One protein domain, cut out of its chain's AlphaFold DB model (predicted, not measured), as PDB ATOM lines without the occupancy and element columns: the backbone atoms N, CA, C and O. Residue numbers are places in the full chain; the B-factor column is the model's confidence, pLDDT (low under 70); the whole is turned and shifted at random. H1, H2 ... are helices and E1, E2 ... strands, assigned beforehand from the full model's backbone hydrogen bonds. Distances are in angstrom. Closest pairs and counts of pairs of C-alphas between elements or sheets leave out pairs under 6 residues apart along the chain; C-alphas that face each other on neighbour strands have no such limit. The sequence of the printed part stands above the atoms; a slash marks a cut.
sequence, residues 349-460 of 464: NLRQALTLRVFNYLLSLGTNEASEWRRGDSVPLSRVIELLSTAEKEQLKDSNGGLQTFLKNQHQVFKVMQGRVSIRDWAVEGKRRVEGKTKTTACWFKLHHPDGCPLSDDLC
ATOM      1  N   ASN A 349      21.152  56.779  29.645       85.25
ATOM      2  CA  ASN A 349      21.280  55.715  28.646       85.25
ATOM      3  C   ASN A 349      22.036  54.498  29.202       85.25
ATOM      4  O   ASN A 349      21.574  53.367  29.065       85.25
ATOM      5  N   LEU A 350      23.154  54.728  29.894       85.31
ATOM      6  CA  LEU A 350      23.933  53.670  30.529       85.31
ATOM      7  C   LEU A 350      23.133  52.986  31.641       85.31
ATOM      8  O   LEU A 350      23.087  51.761  31.719       85.31
ATOM      9  N   ARG A 351      22.442  53.772  32.474       86.56
ATOM     10  CA  ARG A 351      21.575  53.258  33.541       86.56
ATOM     11  C   ARG A 351      20.493  52.327  32.994       86.56
ATOM     12  O   ARG A 351      20.303  51.240  33.539       86.56
ATOM     13  N   GLN A 352      19.804  52.729  31.928       88.50
ATOM     14  CA  GLN A 352      18.775  51.908  31.285       88.50
ATOM     15  C   GLN A 352      19.370  50.644  30.656       88.50
ATOM     16  O   GLN A 352      18.854  49.553  30.895       88.50
ATOM     17  N   ALA A 353      20.487  50.769  29.931       89.75
ATOM     18  CA  ALA A 353      21.160  49.641  29.292       89.75
ATOM     19  C   ALA A 353      21.626  48.586  30.308       89.75
ATOM     20  O   ALA A 353      21.376  47.395  30.121       89.75
ATOM     21  N   LEU A 354      22.249  49.012  31.411       91.94
ATOM     22  CA  LEU A 354      22.681  48.116  32.486       91.94
ATOM     23  C   LEU A 354      21.492  47.461  33.193       91.94
ATOM     24  O   LEU A 354      21.518  46.258  33.443       91.94
ATOM     25  N   THR A 355      20.432  48.225  33.474       93.62
ATOM     26  CA  THR A 355      19.215  47.691  34.105       93.62
ATOM     27  C   THR A 355      18.583  46.608  33.235       93.62
ATOM     28  O   THR A 355      18.316  45.517  33.729       93.62
ATOM     29  N   LEU A 356      18.424  46.856  31.931       94.19
ATOM     30  CA  LEU A 356      17.890  45.872  30.984       94.19
ATOM     31  C   LEU A 356      18.792  44.641  30.852       94.19
ATOM     32  O   LEU A 356      18.293  43.518  30.855       94.19
ATOM     33  N   ARG A 357      20.115  44.827  30.773       94.75
ATOM     34  CA  ARG A 357      21.070  43.716  30.633       94.75
ATOM     35  C   ARG A 357      21.024  42.780  31.839       94.75
ATOM     36  O   ARG A 357      20.925  41.568  31.667       94.75
ATOM     37  N   VAL A 358      21.060  43.340  33.050       94.56
ATOM     38  CA  VAL A 358      20.979  42.551  34.287       94.56
ATOM     39  C   VAL A 358      19.604  41.898  34.419       94.56
ATOM     40  O   VAL A 358      19.529  40.722  34.756       94.56
ATOM     41  N   PHE A 359      18.527  42.616  34.100       95.56
ATOM     42  CA  PHE A 359      17.172  42.071  34.121       95.56
ATOM     43  C   PHE A 359      17.016  40.861  33.190       95.56
ATOM     44  O   PHE A 359      16.600  39.801  33.647       95.56
ATOM     45  N   ASN A 360      17.414  40.981  31.920       94.12
ATOM     46  CA  ASN A 360      17.300  39.893  30.945       94.12
ATOM     47  C   ASN A 360      18.131  38.671  31.348       94.12
ATOM     48  O   ASN A 360      17.677  37.541  31.187       94.12
ATOM     49  N   TYR A 361      19.322  38.894  31.909       95.12
ATOM     50  CA  TYR A 361      20.138  37.810  32.442       95.12
ATOM     51  C   TYR A 361      19.418  37.070  33.574       95.12
ATOM     52  O   TYR A 361      19.256  35.858  33.492       95.12
ATOM     53  N   LEU A 362      18.917  37.783  34.589       93.88
ATOM     54  CA  LEU A 362      18.192  37.162  35.705       93.88
ATOM     55  C   LEU A 362      16.925  36.436  35.243       93.88
ATOM     56  O   LEU A 362      16.633  35.346  35.729       93.88
ATOM     57  N   LEU A 363      16.197  37.020  34.287       92.75
ATOM     58  CA  LEU A 363      14.986  36.436  33.722       92.75
ATOM     59  C   LEU A 363      15.288  35.128  32.977       92.75
ATOM     60  O   LEU A 363      14.538  34.166  33.107       92.75
ATOM     61  N   SER A 364      16.413  35.069  32.250       90.81
ATOM     62  CA  SER A 364      16.824  33.884  31.482       90.81
ATOM     63  C   SER A 364      17.203  32.668  32.333       90.81
ATOM     64  O   SER A 364      17.269  31.560  31.811       90.81
ATOM     65  N   LEU A 365      17.454  32.868  33.631       89.06
ATOM     66  CA  LEU A 365      17.821  31.798  34.562       89.06
ATOM     67  C   LEU A 365      16.605  31.072  35.161       89.06
ATOM     68  O   LEU A 365      16.777  30.028  35.784       89.06
ATOM     69  N   GLY A 366      15.393  31.612  35.001       81.19
ATOM     70  CA  GLY A 366      14.171  30.998  35.524       81.19
ATOM     71  C   GLY A 366      13.684  29.811  34.685       81.19
ATOM     72  O   GLY A 366      13.847  29.782  33.466       81.19
ATOM     73  N   THR A 367      13.035  28.840  35.327       66.94
ATOM     74  CA  THR A 367      12.329  27.742  34.652       66.94
ATOM     75  C   THR A 367      10.958  28.215  34.165       66.94
ATOM     76  O   THR A 367      10.178  28.762  34.942       66.94
ATOM     77  N   ASN A 368      10.654  28.020  32.879       61.75
ATOM     78  CA  ASN A 368       9.382  28.431  32.278       61.75
ATOM     79  C   ASN A 368       8.241  27.483  32.691       61.75
ATOM     80  O   ASN A 368       7.954  26.521  31.980       61.75
ATOM     81  N   GLU A 369       7.564  27.767  33.801       60.69
ATOM     82  CA  GLU A 369       6.222  27.226  34.044       60.69
ATOM     83  C   GLU A 369       5.187  28.165  33.410       60.69
ATOM     84  O   GLU A 369       5.151  29.360  33.694       60.69
ATOM     85  N   ALA A 370       4.361  27.643  32.498       57.34
ATOM     86  CA  ALA A 370       3.517  28.442  31.600       57.34
ATOM     87  C   ALA A 370       2.358  29.204  32.286       57.34
ATOM     88  O   ALA A 370       1.624  29.922  31.609       57.34
ATOM     89  N   SER A 371       2.177  29.054  33.603       57.59
ATOM     90  CA  SER A 371       1.067  29.635  34.371       57.59
ATOM     91  C   SER A 371       1.476  30.653  35.445       57.59
ATOM     92  O   SER A 371       0.588  31.198  36.097       57.59
ATOM     93  N   GLU A 372       2.769  30.928  35.649       77.62
ATOM     94  CA  GLU A 372       3.253  31.841  36.701       77.62
ATOM     95  C   GLU A 372       4.073  33.009  36.108       77.62
ATOM     96  O   GLU A 372       4.765  32.850  35.103       77.62
ATOM     97  N   TRP A 373       3.980  34.206  36.707       88.31
ATOM     98  CA  TRP A 373       4.745  35.387  36.275       88.31
ATOM     99  C   TRP A 373       6.249  35.110  36.378       88.31
ATOM    100  O   TRP A 373       6.742  34.687  37.430       88.31
ATOM    101  N   ARG A 374       7.006  35.347  35.300       88.31
ATOM    102  CA  ARG A 374       8.417  34.947  35.245       88.31
ATOM    103  C   ARG A 374       9.289  35.820  36.140       88.31
ATOM    104  O   ARG A 374       9.772  36.870  35.742       88.31
ATOM    105  N   ARG A 375       9.583  35.320  37.338       86.56
ATOM    106  CA  ARG A 375      10.449  35.999  38.318       86.56
ATOM    107  C   ARG A 375      11.958  35.825  38.092       86.56
ATOM    108  O   ARG A 375      12.747  36.456  38.791       86.56
ATOM    109  N   GLY A 376      12.368  34.975  37.147       89.44
ATOM    110  CA  GLY A 376      13.778  34.620  36.945       89.44
ATOM    111  C   GLY A 376      14.386  33.867  38.137       89.44
ATOM    112  O   GLY A 376      13.663  33.235  38.908       89.44
ATOM    113  N   ASP A 377      15.709  33.958  38.300       91.12
ATOM    114  CA  ASP A 377      16.437  33.398  39.453       91.12
ATOM    115  C   ASP A 377      17.326  34.452  40.154       91.12
ATOM    116  O   ASP A 377      17.533  35.569  39.668       91.12
ATOM    117  N   SER A 378      17.841  34.119  41.339       92.25
ATOM    118  CA  SER A 378      18.752  34.946  42.126       92.25
ATOM    119  C   SER A 378      20.207  34.552  41.907       92.25
ATOM    120  O   SER A 378      20.570  33.387  42.045       92.25
ATOM    121  N   VAL A 379      21.094  35.536  41.735       94.12
ATOM    122  CA  VAL A 379      22.542  35.305  41.590       94.12
ATOM    123  C   VAL A 379      23.373  36.127  42.581       94.12
ATOM    124  O   VAL A 379      22.938  37.192  43.028       94.12
ATOM    125  N   PRO A 380      24.593  35.676  42.934       94.50
ATOM    126  CA  PRO A 380      25.558  36.498  43.661       94.50
ATOM    127  C   PRO A 380      25.945  37.758  42.877       94.50
ATOM    128  O   PRO A 380      26.049  37.725  41.650       94.50
ATOM    129  N   LEU A 381      26.259  38.851  43.579       91.00
ATOM    130  CA  LEU A 381      26.725  40.094  42.943       91.00
ATOM    131  C   LEU A 381      27.977  39.891  42.076       91.00
ATOM    132  O   LEU A 381      28.121  40.572  41.065       91.00
ATOM    133  N   SER A 382      28.850  38.939  42.421       90.81
ATOM    134  CA  SER A 382      30.032  38.594  41.619       90.81
ATOM    135  C   SER A 382      29.678  38.166  40.192       90.81
ATOM    136  O   SER A 382      30.341  38.598  39.256       90.81
ATOM    137  N   ARG A 383      28.584  37.419  40.003       90.88
ATOM    138  CA  ARG A 383      28.108  37.020  38.670       90.88
ATOM    139  C   ARG A 383      27.613  38.202  37.850       90.88
ATOM    140  O   ARG A 383      27.820  38.243  36.647       90.88
ATOM    141  N   VAL A 384      27.016  39.202  38.494       90.81
ATOM    142  CA  VAL A 384      26.600  40.424  37.793       90.81
ATOM    143  C   VAL A 384      27.803  41.274  37.391       90.81
ATOM    144  O   VAL A 384      27.779  41.892  36.333       90.81
ATOM    145  N   ILE A 385      28.888  41.260  38.173       89.19
ATOM    146  CA  ILE A 385      30.149  41.926  37.804       89.19
ATOM    147  C   ILE A 385      30.738  41.324  36.518       89.19
ATOM    148  O   ILE A 385      31.335  42.053  35.727       89.19
ATOM    149  N   GLU A 386      30.566  40.024  36.274       90.06
ATOM    150  CA  GLU A 386      31.042  39.354  35.052       90.06
ATOM    151  C   GLU A 386      30.306  39.827  33.783       90.06
ATOM    152  O   GLU A 386      30.879  39.771  32.700       90.06
ATOM    153  N   LEU A 387      29.091  40.378  33.909       87.94
ATOM    154  CA  LEU A 387      28.300  40.924  32.789       87.94
ATOM    155  C   LEU A 387      28.711  42.345  32.366       87.94
ATOM    156  O   LEU A 387      28.180  42.889  31.390       87.94
ATOM    157  N   LEU A 388      29.595  42.979  33.139       89.56
ATOM    158  CA  LEU A 388      30.025  44.357  32.938       89.56
ATOM    159  C   LEU A 388      31.379  44.389  32.229       89.56
ATOM    160  O   LEU A 388      32.316  43.680  32.611       89.56
ATOM    161  N   SER A 389      31.508  45.277  31.248       89.69
ATOM    162  CA  SER A 389      32.799  45.617  30.652       89.69
ATOM    163  C   SER A 389      33.704  46.345  31.653       89.69
ATOM    164  O   SER A 389      33.248  46.873  32.672       89.69
ATOM    165  N   THR A 390      35.007  46.395  31.369       86.25
ATOM    166  CA  THR A 390      35.985  47.107  32.208       86.25
ATOM    167  C   THR A 390      35.632  48.591  32.355       86.25
ATOM    168  O   THR A 390      35.627  49.097  33.474       86.25
ATOM    169  N   ALA A 391      35.206  49.244  31.268       85.31
ATOM    170  CA  ALA A 391      34.781  50.645  31.279       85.31
ATOM    171  C   ALA A 391      33.525  50.881  32.142       85.31
ATOM    172  O   ALA A 391      33.459  51.837  32.910       85.31
ATOM    173  N   GLU A 392      32.534  49.984  32.083       86.56
ATOM    174  CA  GLU A 392      31.328  50.081  32.921       86.56
ATOM    175  C   GLU A 392      31.654  49.880  34.412       86.56
ATOM    176  O   GLU A 392      31.060  50.532  35.275       86.56
ATOM    177  N   LYS A 393      32.616  49.004  34.734       86.12
ATOM    178  CA  LYS A 393      33.098  48.796  36.111       86.12
ATOM    179  C   LYS A 393      33.789  50.040  36.662       86.12
ATOM    180  O   LYS A 393      33.572  50.361  37.829       86.12
ATOM    181  N   GLU A 394      34.604  50.709  35.854       81.75
ATOM    182  CA  GLU A 394      35.264  51.970  36.215       81.75
ATOM    183  C   GLU A 394      34.233  53.076  36.438       81.75
ATOM    184  O   GLU A 394      34.181  53.644  37.524       81.75
ATOM    185  N   GLN A 395      33.293  53.264  35.511       81.00
ATOM    186  CA  GLN A 395      32.232  54.266  35.661       81.00
ATOM    187  C   GLN A 395      31.362  54.038  36.906       81.00
ATOM    188  O   GLN A 395      30.980  54.990  37.588       81.00
ATOM    189  N   LEU A 396      31.059  52.782  37.254       80.62
ATOM    190  CA  LEU A 396      30.326  52.454  38.483       80.62
ATOM    191  C   LEU A 396      31.137  52.719  39.760       80.62
ATOM    192  O   LEU A 396      30.540  53.038  40.795       80.62
ATOM    193  N   LYS A 397      32.467  52.576  39.709       76.31
ATOM    194  CA  LYS A 397      33.372  52.907  40.820       76.31
ATOM    195  C   LYS A 397      33.491  54.420  41.001       76.31
ATOM    196  O   LYS A 397      33.327  54.885  42.125       76.31
ATOM    197  N   ASP A 398      33.658  55.159  39.908       67.06
ATOM    198  CA  ASP A 398      33.807  56.621  39.907       67.06
ATOM    199  C   ASP A 398      32.514  57.338  40.319       67.06
ATOM    200  O   ASP A 398      32.538  58.426  40.884       67.06
ATOM    201  N   SER A 399      31.360  56.690  40.137       63.56
ATOM    202  CA  SER A 399      30.043  57.211  40.536       63.56
ATOM    203  C   SER A 399      29.730  57.079  42.042       63.56
ATOM    204  O   SER A 399      28.555  57.062  42.428       63.56
ATOM    205  N   ASN A 400      30.754  56.926  42.892       57.69
ATOM    206  CA  ASN A 400      30.688  56.911  44.360       57.69
ATOM    207  C   ASN A 400      29.651  55.958  44.993       57.69
ATOM    208  O   ASN A 400      29.113  56.241  46.061       57.69
ATOM    209  N   GLY A 401      29.354  54.814  44.371       66.38
ATOM    210  CA  GLY A 401      28.381  53.853  44.917       66.38
ATOM    211  C   GLY A 401      28.617  52.393  44.535       66.38
ATOM    212  O   GLY A 401      28.189  51.496  45.265       66.38
ATOM    213  N   GLY A 402      29.321  52.116  43.434       83.75
ATOM    214  CA  GLY A 402      29.555  50.752  42.962       83.75
ATOM    215  C   GLY A 402      28.282  50.018  42.513       83.75
ATOM    216  O   GLY A 402      27.158  50.519  42.597       83.75
ATOM    217  N   LEU A 403      28.458  48.777  42.047       86.06
ATOM    218  CA  LEU A 403      27.378  47.956  41.480       86.06
ATOM    219  C   LEU A 403      26.228  47.698  42.464       86.06
ATOM    220  O   LEU A 403      25.058  47.751  42.094       86.06
ATOM    221  N   GLN A 404      26.544  47.417  43.728       87.62
ATOM    222  CA  GLN A 404      25.519  47.102  44.721       87.62
ATOM    223  C   GLN A 404      24.580  48.292  44.965       87.62
ATOM    224  O   GLN A 404      23.369  48.102  45.084       87.62
ATOM    225  N   THR A 405      25.120  49.511  45.020       85.81
ATOM    226  CA  THR A 405      24.325  50.735  45.195       85.81
ATOM    227  C   THR A 405      23.514  51.038  43.945       85.81
ATOM    228  O   THR A 405      22.324  51.324  44.058       85.81
ATOM    229  N   PHE A 406      24.101  50.872  42.755       88.94
ATOM    230  CA  PHE A 406      23.375  50.990  41.490       88.94
ATOM    231  C   PHE A 406      22.125  50.095  41.460       88.94
ATOM    232  O   PHE A 406      21.022  50.586  41.217       88.94
ATOM    233  N   LEU A 407      22.275  48.805  41.783       89.56
ATOM    234  CA  LEU A 407      21.166  47.845  41.791       89.56
ATOM    235  C   LEU A 407      20.105  48.190  42.845       89.56
ATOM    236  O   LEU A 407      18.913  48.072  42.574       89.56
ATOM    237  N   LYS A 408      20.517  48.668  44.027       85.75
ATOM    238  CA  LYS A 408      19.585  49.151  45.062       85.75
ATOM    239  C   LYS A 408      18.794  50.381  44.611       85.75
ATOM    240  O   LYS A 408      17.626  50.506  44.975       85.75
ATOM    241  N   ASN A 409      19.397  51.261  43.813       86.12
ATOM    242  CA  ASN A 409      18.731  52.460  43.301       86.12
ATOM    243  C   ASN A 409      17.692  52.129  42.220       86.12
ATOM    244  O   ASN A 409      16.652  52.789  42.153       86.12
ATOM    245  N   GLN A 410      17.892  51.044  41.463       88.50
ATOM    246  CA  GLN A 410      16.886  50.462  40.560       88.50
ATOM    247  C   GLN A 410      15.830  49.642  41.324       88.50
ATOM    248  O   GLN A 410      15.482  48.518  40.961       88.50
ATOM    249  N   HIS A 411      15.303  50.216  42.406       87.06
ATOM    250  CA  HIS A 411      14.417  49.544  43.355       87.06
ATOM    251  C   HIS A 411      13.102  49.050  42.743       87.06
ATOM    252  O   HIS A 411      12.501  48.139  43.301       87.06
ATOM    253  N   GLN A 412      12.644  49.645  41.631       89.50
ATOM    254  CA  GLN A 412      11.474  49.139  40.911       89.50
ATOM    255  C   GLN A 412      11.706  47.714  40.410       89.50
ATOM    256  O   GLN A 412      10.769  46.927  40.427       89.50
ATOM    257  N   VAL A 413      12.941  47.403  39.995       93.00
ATOM    258  CA  VAL A 413      13.291  46.204  39.223       93.00
ATOM    259  C   VAL A 413      13.981  45.153  40.085       93.00
ATOM    260  O   VAL A 413      13.658  43.974  39.979       93.00
ATOM    261  N   PHE A 414      14.921  45.557  40.948       94.25
ATOM    262  CA  PHE A 414      15.789  44.617  41.661       94.25
ATOM    263  C   PHE A 414      15.550  44.574  43.173       94.25
ATOM    264  O   PHE A 414      15.258  45.576  43.845       94.25
ATOM    265  N   LYS A 415      15.755  43.379  43.724       92.12
ATOM    266  CA  LYS A 415      15.897  43.115  45.155       92.12
ATOM    267  C   LYS A 415      17.340  42.710  45.426       92.12
ATOM    268  O   LYS A 415      17.851  41.792  44.795       92.12
ATOM    269  N   VAL A 416      18.000  43.389  46.365       91.12
ATOM    270  CA  VAL A 416      19.380  43.078  46.769       91.12
ATOM    271  C   VAL A 416      19.396  42.703  48.247       91.12
ATOM    272  O   VAL A 416      19.177  43.562  49.099       91.12
ATOM    273  N   MET A 417      19.675  41.436  48.557       86.69
ATOM    274  CA  MET A 417      19.741  40.914  49.930       86.69
ATOM    275  C   MET A 417      20.931  39.970  50.089       86.69
ATOM    276  O   MET A 417      21.200  39.163  49.207       86.69
ATOM    277  N   GLN A 418      21.656  40.086  51.209       82.62
ATOM    278  CA  GLN A 418      22.771  39.192  51.575       82.62
ATOM    279  C   GLN A 418      23.804  38.964  50.444       82.62
ATOM    280  O   GLN A 418      24.288  37.858  50.235       82.62
ATOM    281  N   GLY A 419      24.129  40.012  49.675       86.50
ATOM    282  CA  GLY A 419      25.108  39.923  48.579       86.50
ATOM    283  C   GLY A 419      24.601  39.233  47.305       86.50
ATOM    284  O   GLY A 419      25.396  38.951  46.408       86.50
ATOM    285  N   ARG A 420      23.291  38.992  47.200       92.94
ATOM    286  CA  ARG A 420      22.619  38.465  46.009       92.94
ATOM    287  C   ARG A 420      21.652  39.483  45.422       92.94
ATOM    288  O   ARG A 420      21.172  40.371  46.130       92.94
ATOM    289  N   VAL A 421      21.357  39.327  44.137       95.06
ATOM    290  CA  VAL A 421      20.358  40.112  43.411       95.06
ATOM    291  C   VAL A 421      19.364  39.190  42.713       95.06
ATOM    292  O   VAL A 421      19.738  38.125  42.222       95.06
ATOM    293  N   SER A 422      18.096  39.585  42.708       94.12
ATOM    294  CA  SER A 422      17.011  38.945  41.961       94.12
ATOM    295  C   SER A 422      16.083  40.011  41.378       94.12
ATOM    296  O   SER A 422      16.115  41.176  41.804       94.12
ATOM    297  N   ILE A 423      15.237  39.616  40.425       94.75
ATOM    298  CA  ILE A 423      14.104  40.444  40.008       94.75
ATOM    299  C   ILE A 423      13.157  40.570  41.206       94.75
ATOM    300  O   ILE A 423      12.982  39.635  41.992       94.75
ATOM    301  N   ARG A 424      12.618  41.769  41.401       91.56
ATOM    302  CA  ARG A 424      11.672  42.061  42.468       91.56
ATOM    303  C   ARG A 424      10.267  41.658  42.042       91.56
ATOM    304  O   ARG A 424       9.779  42.129  41.020       91.56
ATOM    305  N   ASP A 425       9.609  40.871  42.880       89.69
ATOM    306  CA  ASP A 425       8.208  40.504  42.708       89.69
ATOM    307  C   ASP A 425       7.330  41.316  43.670       89.69
ATOM    308  O   ASP A 425       7.306  41.092  44.885       89.69
ATOM    309  N   TRP A 426       6.612  42.296  43.120       87.00
ATOM    310  CA  TRP A 426       5.725  43.159  43.900       87.00
ATOM    311  C   TRP A 426       4.417  42.479  44.328       87.00
ATOM    312  O   TRP A 426       3.759  43.000  45.230       87.00
ATOM    313  N   ALA A 427       4.040  41.337  43.738       83.81
ATOM    314  CA  ALA A 427       2.902  40.551  44.213       83.81
ATOM    315  C   ALA A 427       3.217  39.877  45.561       83.81
ATOM    316  O   ALA A 427       2.340  39.780  46.418       83.81
ATOM    317  N   VAL A 428       4.484  39.499  45.783       84.69
ATOM    318  CA  VAL A 428       4.954  38.863  47.028       84.69
ATOM    319  C   VAL A 428       5.436  39.884  48.066       84.69
ATOM    320  O   VAL A 428       5.164  39.736  49.255       84.69
ATOM    321  N   GLU A 429       6.154  40.934  47.655       76.88
ATOM    322  CA  GLU A 429       6.802  41.875  48.590       76.88
ATOM    323  C   GLU A 429       5.878  42.939  49.198       76.88
ATOM    324  O   GLU A 429       6.297  43.692  50.081       76.88
ATOM    325  N   GLY A 430       4.618  42.987  48.771       62.84
ATOM    326  CA  GLY A 430       3.614  43.866  49.355       62.84
ATOM    327  C   GLY A 430       3.665  45.318  48.861       62.84
ATOM    328  O   GLY A 430       4.629  45.815  48.273       62.84
ATOM    329  N   LYS A 431       2.538  46.001  49.077       61.59
ATOM    330  CA  LYS A 431       2.181  47.292  48.473       61.59
ATOM    331  C   LYS A 431       2.936  48.461  49.119       61.59
ATOM    332  O   LYS A 431       3.109  48.512  50.332       61.59
ATOM    333  N   ARG A 432       3.277  49.476  48.316       58.69
ATOM    334  CA  ARG A 432       3.657  50.830  48.780       58.69
ATOM    335  C   ARG A 432       2.690  51.922  48.299       58.69
ATOM    336  O   ARG A 432       3.010  53.106  48.400       58.69
ATOM    337  N   ARG A 433       1.520  51.542  47.771       63.25
ATOM    338  CA  ARG A 433       0.516  52.507  47.305       63.25
ATOM    339  C   ARG A 433      -0.067  53.238  48.513       63.25
ATOM    340  O   ARG A 433      -0.607  52.609  49.414       63.25
ATOM    341  N   VAL A 434       0.050  54.559  48.500       61.16
ATOM    342  CA  VAL A 434      -0.642  55.454  49.430       61.16
ATOM    343  C   VAL A 434      -1.886  55.951  48.704       61.16
ATOM    344  O   VAL A 434      -1.761  56.538  47.625       61.16
ATOM    345  N   GLU A 435      -3.073  55.673  49.245       64.88
ATOM    346  CA  GLU A 435      -4.332  56.175  48.684       64.88
ATOM    347  C   GLU A 435      -4.295  57.707  48.558       64.88
ATOM    348  O   GLU A 435      -3.755  58.404  49.416       64.88
ATOM    349  N   GLY A 436      -4.807  58.236  47.442       65.50
ATOM    350  CA  GLY A 436      -4.862  59.679  47.174       65.50
ATOM    351  C   GLY A 436      -3.613  60.317  46.546       65.50
ATOM    352  O   GLY A 436      -3.654  61.503  46.231       65.50
ATOM    353  N   LYS A 437      -2.514  59.579  46.306       69.31
ATOM    354  CA  LYS A 437      -1.340  60.114  45.579       69.31
ATOM    355  C   LYS A 437      -1.378  59.808  44.080       69.31
ATOM    356  O   LYS A 437      -1.620  58.672  43.675       69.31
ATOM    357  N   THR A 438      -1.078  60.815  43.259       75.06
ATOM    358  CA  THR A 438      -0.925  60.688  41.802       75.06
ATOM    359  C   THR A 438       0.348  59.920  41.432       75.06
ATOM    360  O   THR A 438       1.400  60.076  42.055       75.06
ATOM    361  N   LYS A 439       0.256  59.070  40.403       80.12
ATOM    362  CA  LYS A 439       1.381  58.283  39.886       80.12
ATOM    363  C   LYS A 439       2.224  59.154  38.951       80.12
ATOM    364  O   LYS A 439       1.780  59.495  37.863       80.12
ATOM    365  N   THR A 440       3.436  59.510  39.363       78.75
ATOM    366  CA  THR A 440       4.315  60.426  38.604       78.75
ATOM    367  C   THR A 440       5.399  59.717  37.791       78.75
ATOM    368  O   THR A 440       6.129  60.360  37.044       78.75
ATOM    369  N   THR A 441       5.560  58.403  37.948       82.00
ATOM    370  CA  THR A 441       6.623  57.626  37.295       82.00
ATOM    371  C   THR A 441       6.030  56.391  36.632       82.00
ATOM    372  O   THR A 441       5.234  55.685  37.253       82.00
ATOM    373  N   ALA A 442       6.431  56.131  35.385       89.81
ATOM    374  CA  ALA A 442       6.008  54.957  34.628       89.81
ATOM    375  C   ALA A 442       6.498  53.653  35.276       89.81
ATOM    376  O   ALA A 442       7.586  53.594  35.855       89.81
ATOM    377  N   CYS A 443       5.680  52.609  35.178       90.69
ATOM    378  CA  CYS A 443       5.965  51.280  35.685       90.69
ATOM    379  C   CYS A 443       6.976  50.584  34.785       90.69
ATOM    380  O   CYS A 443       6.680  50.246  33.638       90.69
ATOM    381  N   TRP A 444       8.158  50.309  35.330       93.94
ATOM    382  CA  TRP A 444       9.218  49.663  34.565       93.94
ATOM    383  C   TRP A 444       8.803  48.281  34.035       93.94
ATOM    384  O   TRP A 444       9.024  47.974  32.867       93.94
ATOM    385  N   PHE A 445       8.136  47.462  34.860       93.25
ATOM    386  CA  PHE A 445       7.702  46.122  34.451       93.25
ATOM    387  C   PHE A 445       6.642  46.145  33.351       93.25
ATOM    388  O   PHE A 445       6.664  45.295  32.472       93.25
ATOM    389  N   LYS A 446       5.746  47.134  33.344       92.00
ATOM    390  CA  LYS A 446       4.756  47.274  32.272       92.00
ATOM    391  C   LYS A 446       5.412  47.561  30.918       92.00
ATOM    392  O   LYS A 446       4.917  47.092  29.900       92.00
ATOM    393  N   LEU A 447       6.514  48.310  30.921       91.56
ATOM    394  CA  LEU A 447       7.234  48.710  29.713       91.56
ATOM    395  C   LEU A 447       8.223  47.649  29.210       91.56
ATOM    396  O   LEU A 447       8.458  47.567  28.009       91.56
ATOM    397  N   HIS A 448       8.832  46.875  30.114       92.81
ATOM    398  CA  HIS A 448      10.002  46.052  29.783       92.81
ATOM    399  C   HIS A 448       9.887  44.572  30.164       92.81
ATOM    400  O   HIS A 448      10.669  43.766  29.662       92.81
ATOM    401  N   HIS A 449       8.944  44.185  31.031       93.12
ATOM    402  CA  HIS A 449       8.732  42.777  31.367       93.12
ATOM    403  C   HIS A 449       7.869  42.109  30.292       93.12
ATOM    404  O   HIS A 449       6.807  42.642  29.966       93.12
ATOM    405  N   PRO A 450       8.246  40.930  29.772       90.94
ATOM    406  CA  PRO A 450       7.469  40.278  28.719       90.94
ATOM    407  C   PRO A 450       6.083  39.803  29.192       90.94
ATOM    408  O   PRO A 450       5.154  39.774  28.393       90.94
ATOM    409  N   ASP A 451       5.921  39.508  30.485       90.19
ATOM    410  CA  ASP A 451       4.613  39.190  31.097       90.19
ATOM    411  C   ASP A 451       3.868  40.442  31.613       90.19
ATOM    412  O   ASP A 451       2.811  40.338  32.230       90.19
ATOM    413  N   GLY A 452       4.426  41.640  31.408       90.31
ATOM    414  CA  GLY A 452       3.922  42.880  31.995       90.31
ATOM    415  C   GLY A 452       4.137  42.980  33.510       90.31
ATOM    416  O   GLY A 452       4.904  42.230  34.118       90.31
ATOM    417  N   CYS A 453       3.481  43.961  34.134       90.06
ATOM    418  CA  CYS A 453       3.541  44.140  35.584       90.06
ATOM    419  C   CYS A 453       2.803  42.992  36.298       90.06
ATOM    420  O   CYS A 453       1.676  42.694  35.906       90.06
ATOM    421  N   PRO A 454       3.362  42.409  37.377       89.06
ATOM    422  CA  PRO A 454       2.675  41.377  38.161       89.06
ATOM    423  C   PRO A 454       1.473  41.916  38.961       89.06
ATOM    424  O   PRO A 454       0.763  41.153  39.608       89.06
ATOM    425  N   LEU A 455       1.247  43.234  38.955       87.94
ATOM    426  CA  LEU A 455       0.125  43.898  39.616       87.94
ATOM    427  C   LEU A 455      -0.856  44.467  38.585       87.94
ATOM    428  O   LEU A 455      -0.462  44.843  37.483       87.94
ATOM    429  N   SER A 456      -2.127  44.615  38.971       86.56
ATOM    430  CA  SER A 456      -3.091  45.426  38.216       86.56
ATOM    431  C   SER A 456      -2.768  46.923  38.330       86.56
ATOM    432  O   SER A 456      -2.030  47.344  39.226       86.56
ATOM    433  N   ASP A 457      -3.324  47.749  37.435       86.19
ATOM    434  CA  ASP A 457      -3.106  49.205  37.462       86.19
ATOM    435  C   ASP A 457      -3.534  49.818  38.804       86.19
ATOM    436  O   ASP A 457      -2.762  50.542  39.429       86.19
ATOM    437  N   ASP A 458      -4.677  49.410  39.355       82.75
ATOM    438  CA  ASP A 458      -5.125  49.887  40.669       82.75
ATOM    439  C   ASP A 458      -4.180  49.503  41.818       82.75
ATOM    440  O   ASP A 458      -4.145  50.161  42.855       82.75
ATOM    441  N   LEU A 459      -3.388  48.442  41.684       83.12
ATOM    442  CA  LEU A 459      -2.512  47.982  42.764       83.12
ATOM    443  C   LEU A 459      -1.071  48.473  42.616       83.12
ATOM    444  O   LEU A 459      -0.350  48.573  43.614       83.12
ATOM    445  N   CYS A 460      -0.647  48.814  41.402       84.94
ATOM    446  CA  CYS A 460       0.711  49.260  41.151       84.94
ATOM    447  C   CYS A 460       0.962  50.677  41.684       84.94
ATOM    448  O   CYS A 460       0.166  51.599  41.505       84.94
TER     449      CYS A 460
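Overview. This is residues 349 to 460 of the 464 residues of the protein "tRNA (uracil-O(2)-)-methyltransferase" of Toxocara canis (UniProt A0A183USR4). A small two-strand hairpin, E1 and E2, lies near the middle of a cluster of helices: the long H1 packs mainly on E2, H4 mainly on E1, and H2 stands by the start of E2. H3 lies beyond H2 and H4 at one end, while the short H5 and H6, with long unnamed stretches, make the other, looser end. The printed part has 112 residues, with six named helices and two named strands in the order H1 H2 H3 H4 E1 E2 H5 H6. The sheet order is E1 - E2, antiparallel, and the class is mostly helix. The whole is compact, with a radius of gyration of the C-alphas of 14.8 A and spans of 42 by 35 by 26 A.

Along the chain. E1 is residues 414 to 417, 9.9 A from first to last C-alpha, and E2 is residues 420 to 423, 10.6 A. H1, residues 349 to 364, is 22.5 A long and begins at C-alpha 349 (21.280, 55.715, 28.646). H2 is residues 381 to 386, 9.0 A; H3 is residues 390 to 398, 12.4 A; H4 is residues 402 to 409, 11.0 A. H5 is residues 426 to 429, 5.0 A. H6, residues 444 to 448, is 6.0 A long and ends at C-alpha 448 (10.002, 46.052, 29.783).

Arrangement. E1 and E2 form an antiparallel hairpin at 152 degrees, with N 415 and O 422 at 2.9 A and N 417 and O 420 at 3.0 A, within hydrogen-bond range. Residues 379 to 380 pair with residues 420 to 421 of E2, antiparallel. The closest C-alphas of H1 and E2, Leu 362 and Ser 422, are 6.6 A apart. Those of H4 and E1, Leu 407 and Phe 414, are 6.3 A apart, and those of H2 and E2, Leu 381 and Arg 420, 5.4 A. H1 and H4 are close but not clearly touching, about perpendicular at 83 degrees, with C-alphas 355 and 407 closest at 7.9 A. H3 and H4 touch only at the corner, C-alphas 396 and 402 being closest at 4.9 A. H1 and H6 are close but not clearly touching, with C-alphas 356 and 448 closest at 8.0 A. H5 and H6 are apart. Every O i to N i+4 pair is within hydrogen-bond range in H1, H2, H3, H4 and H6; H5 is too short for such a pair, and its one O i to N i+3 pair is not within range.

Size, cuts and confidence. The two C-alphas farthest apart, of Thr 390 and Gly 436, are 45.3 A apart. The printed part has no cut. The links H1 to H2, of 16 residues, and H5 to H6, of 14, are long. The mean pLDDT of the printed part is 84.6, and residues 367 to 371, 398 to 401 and 430 to 437 are under 70.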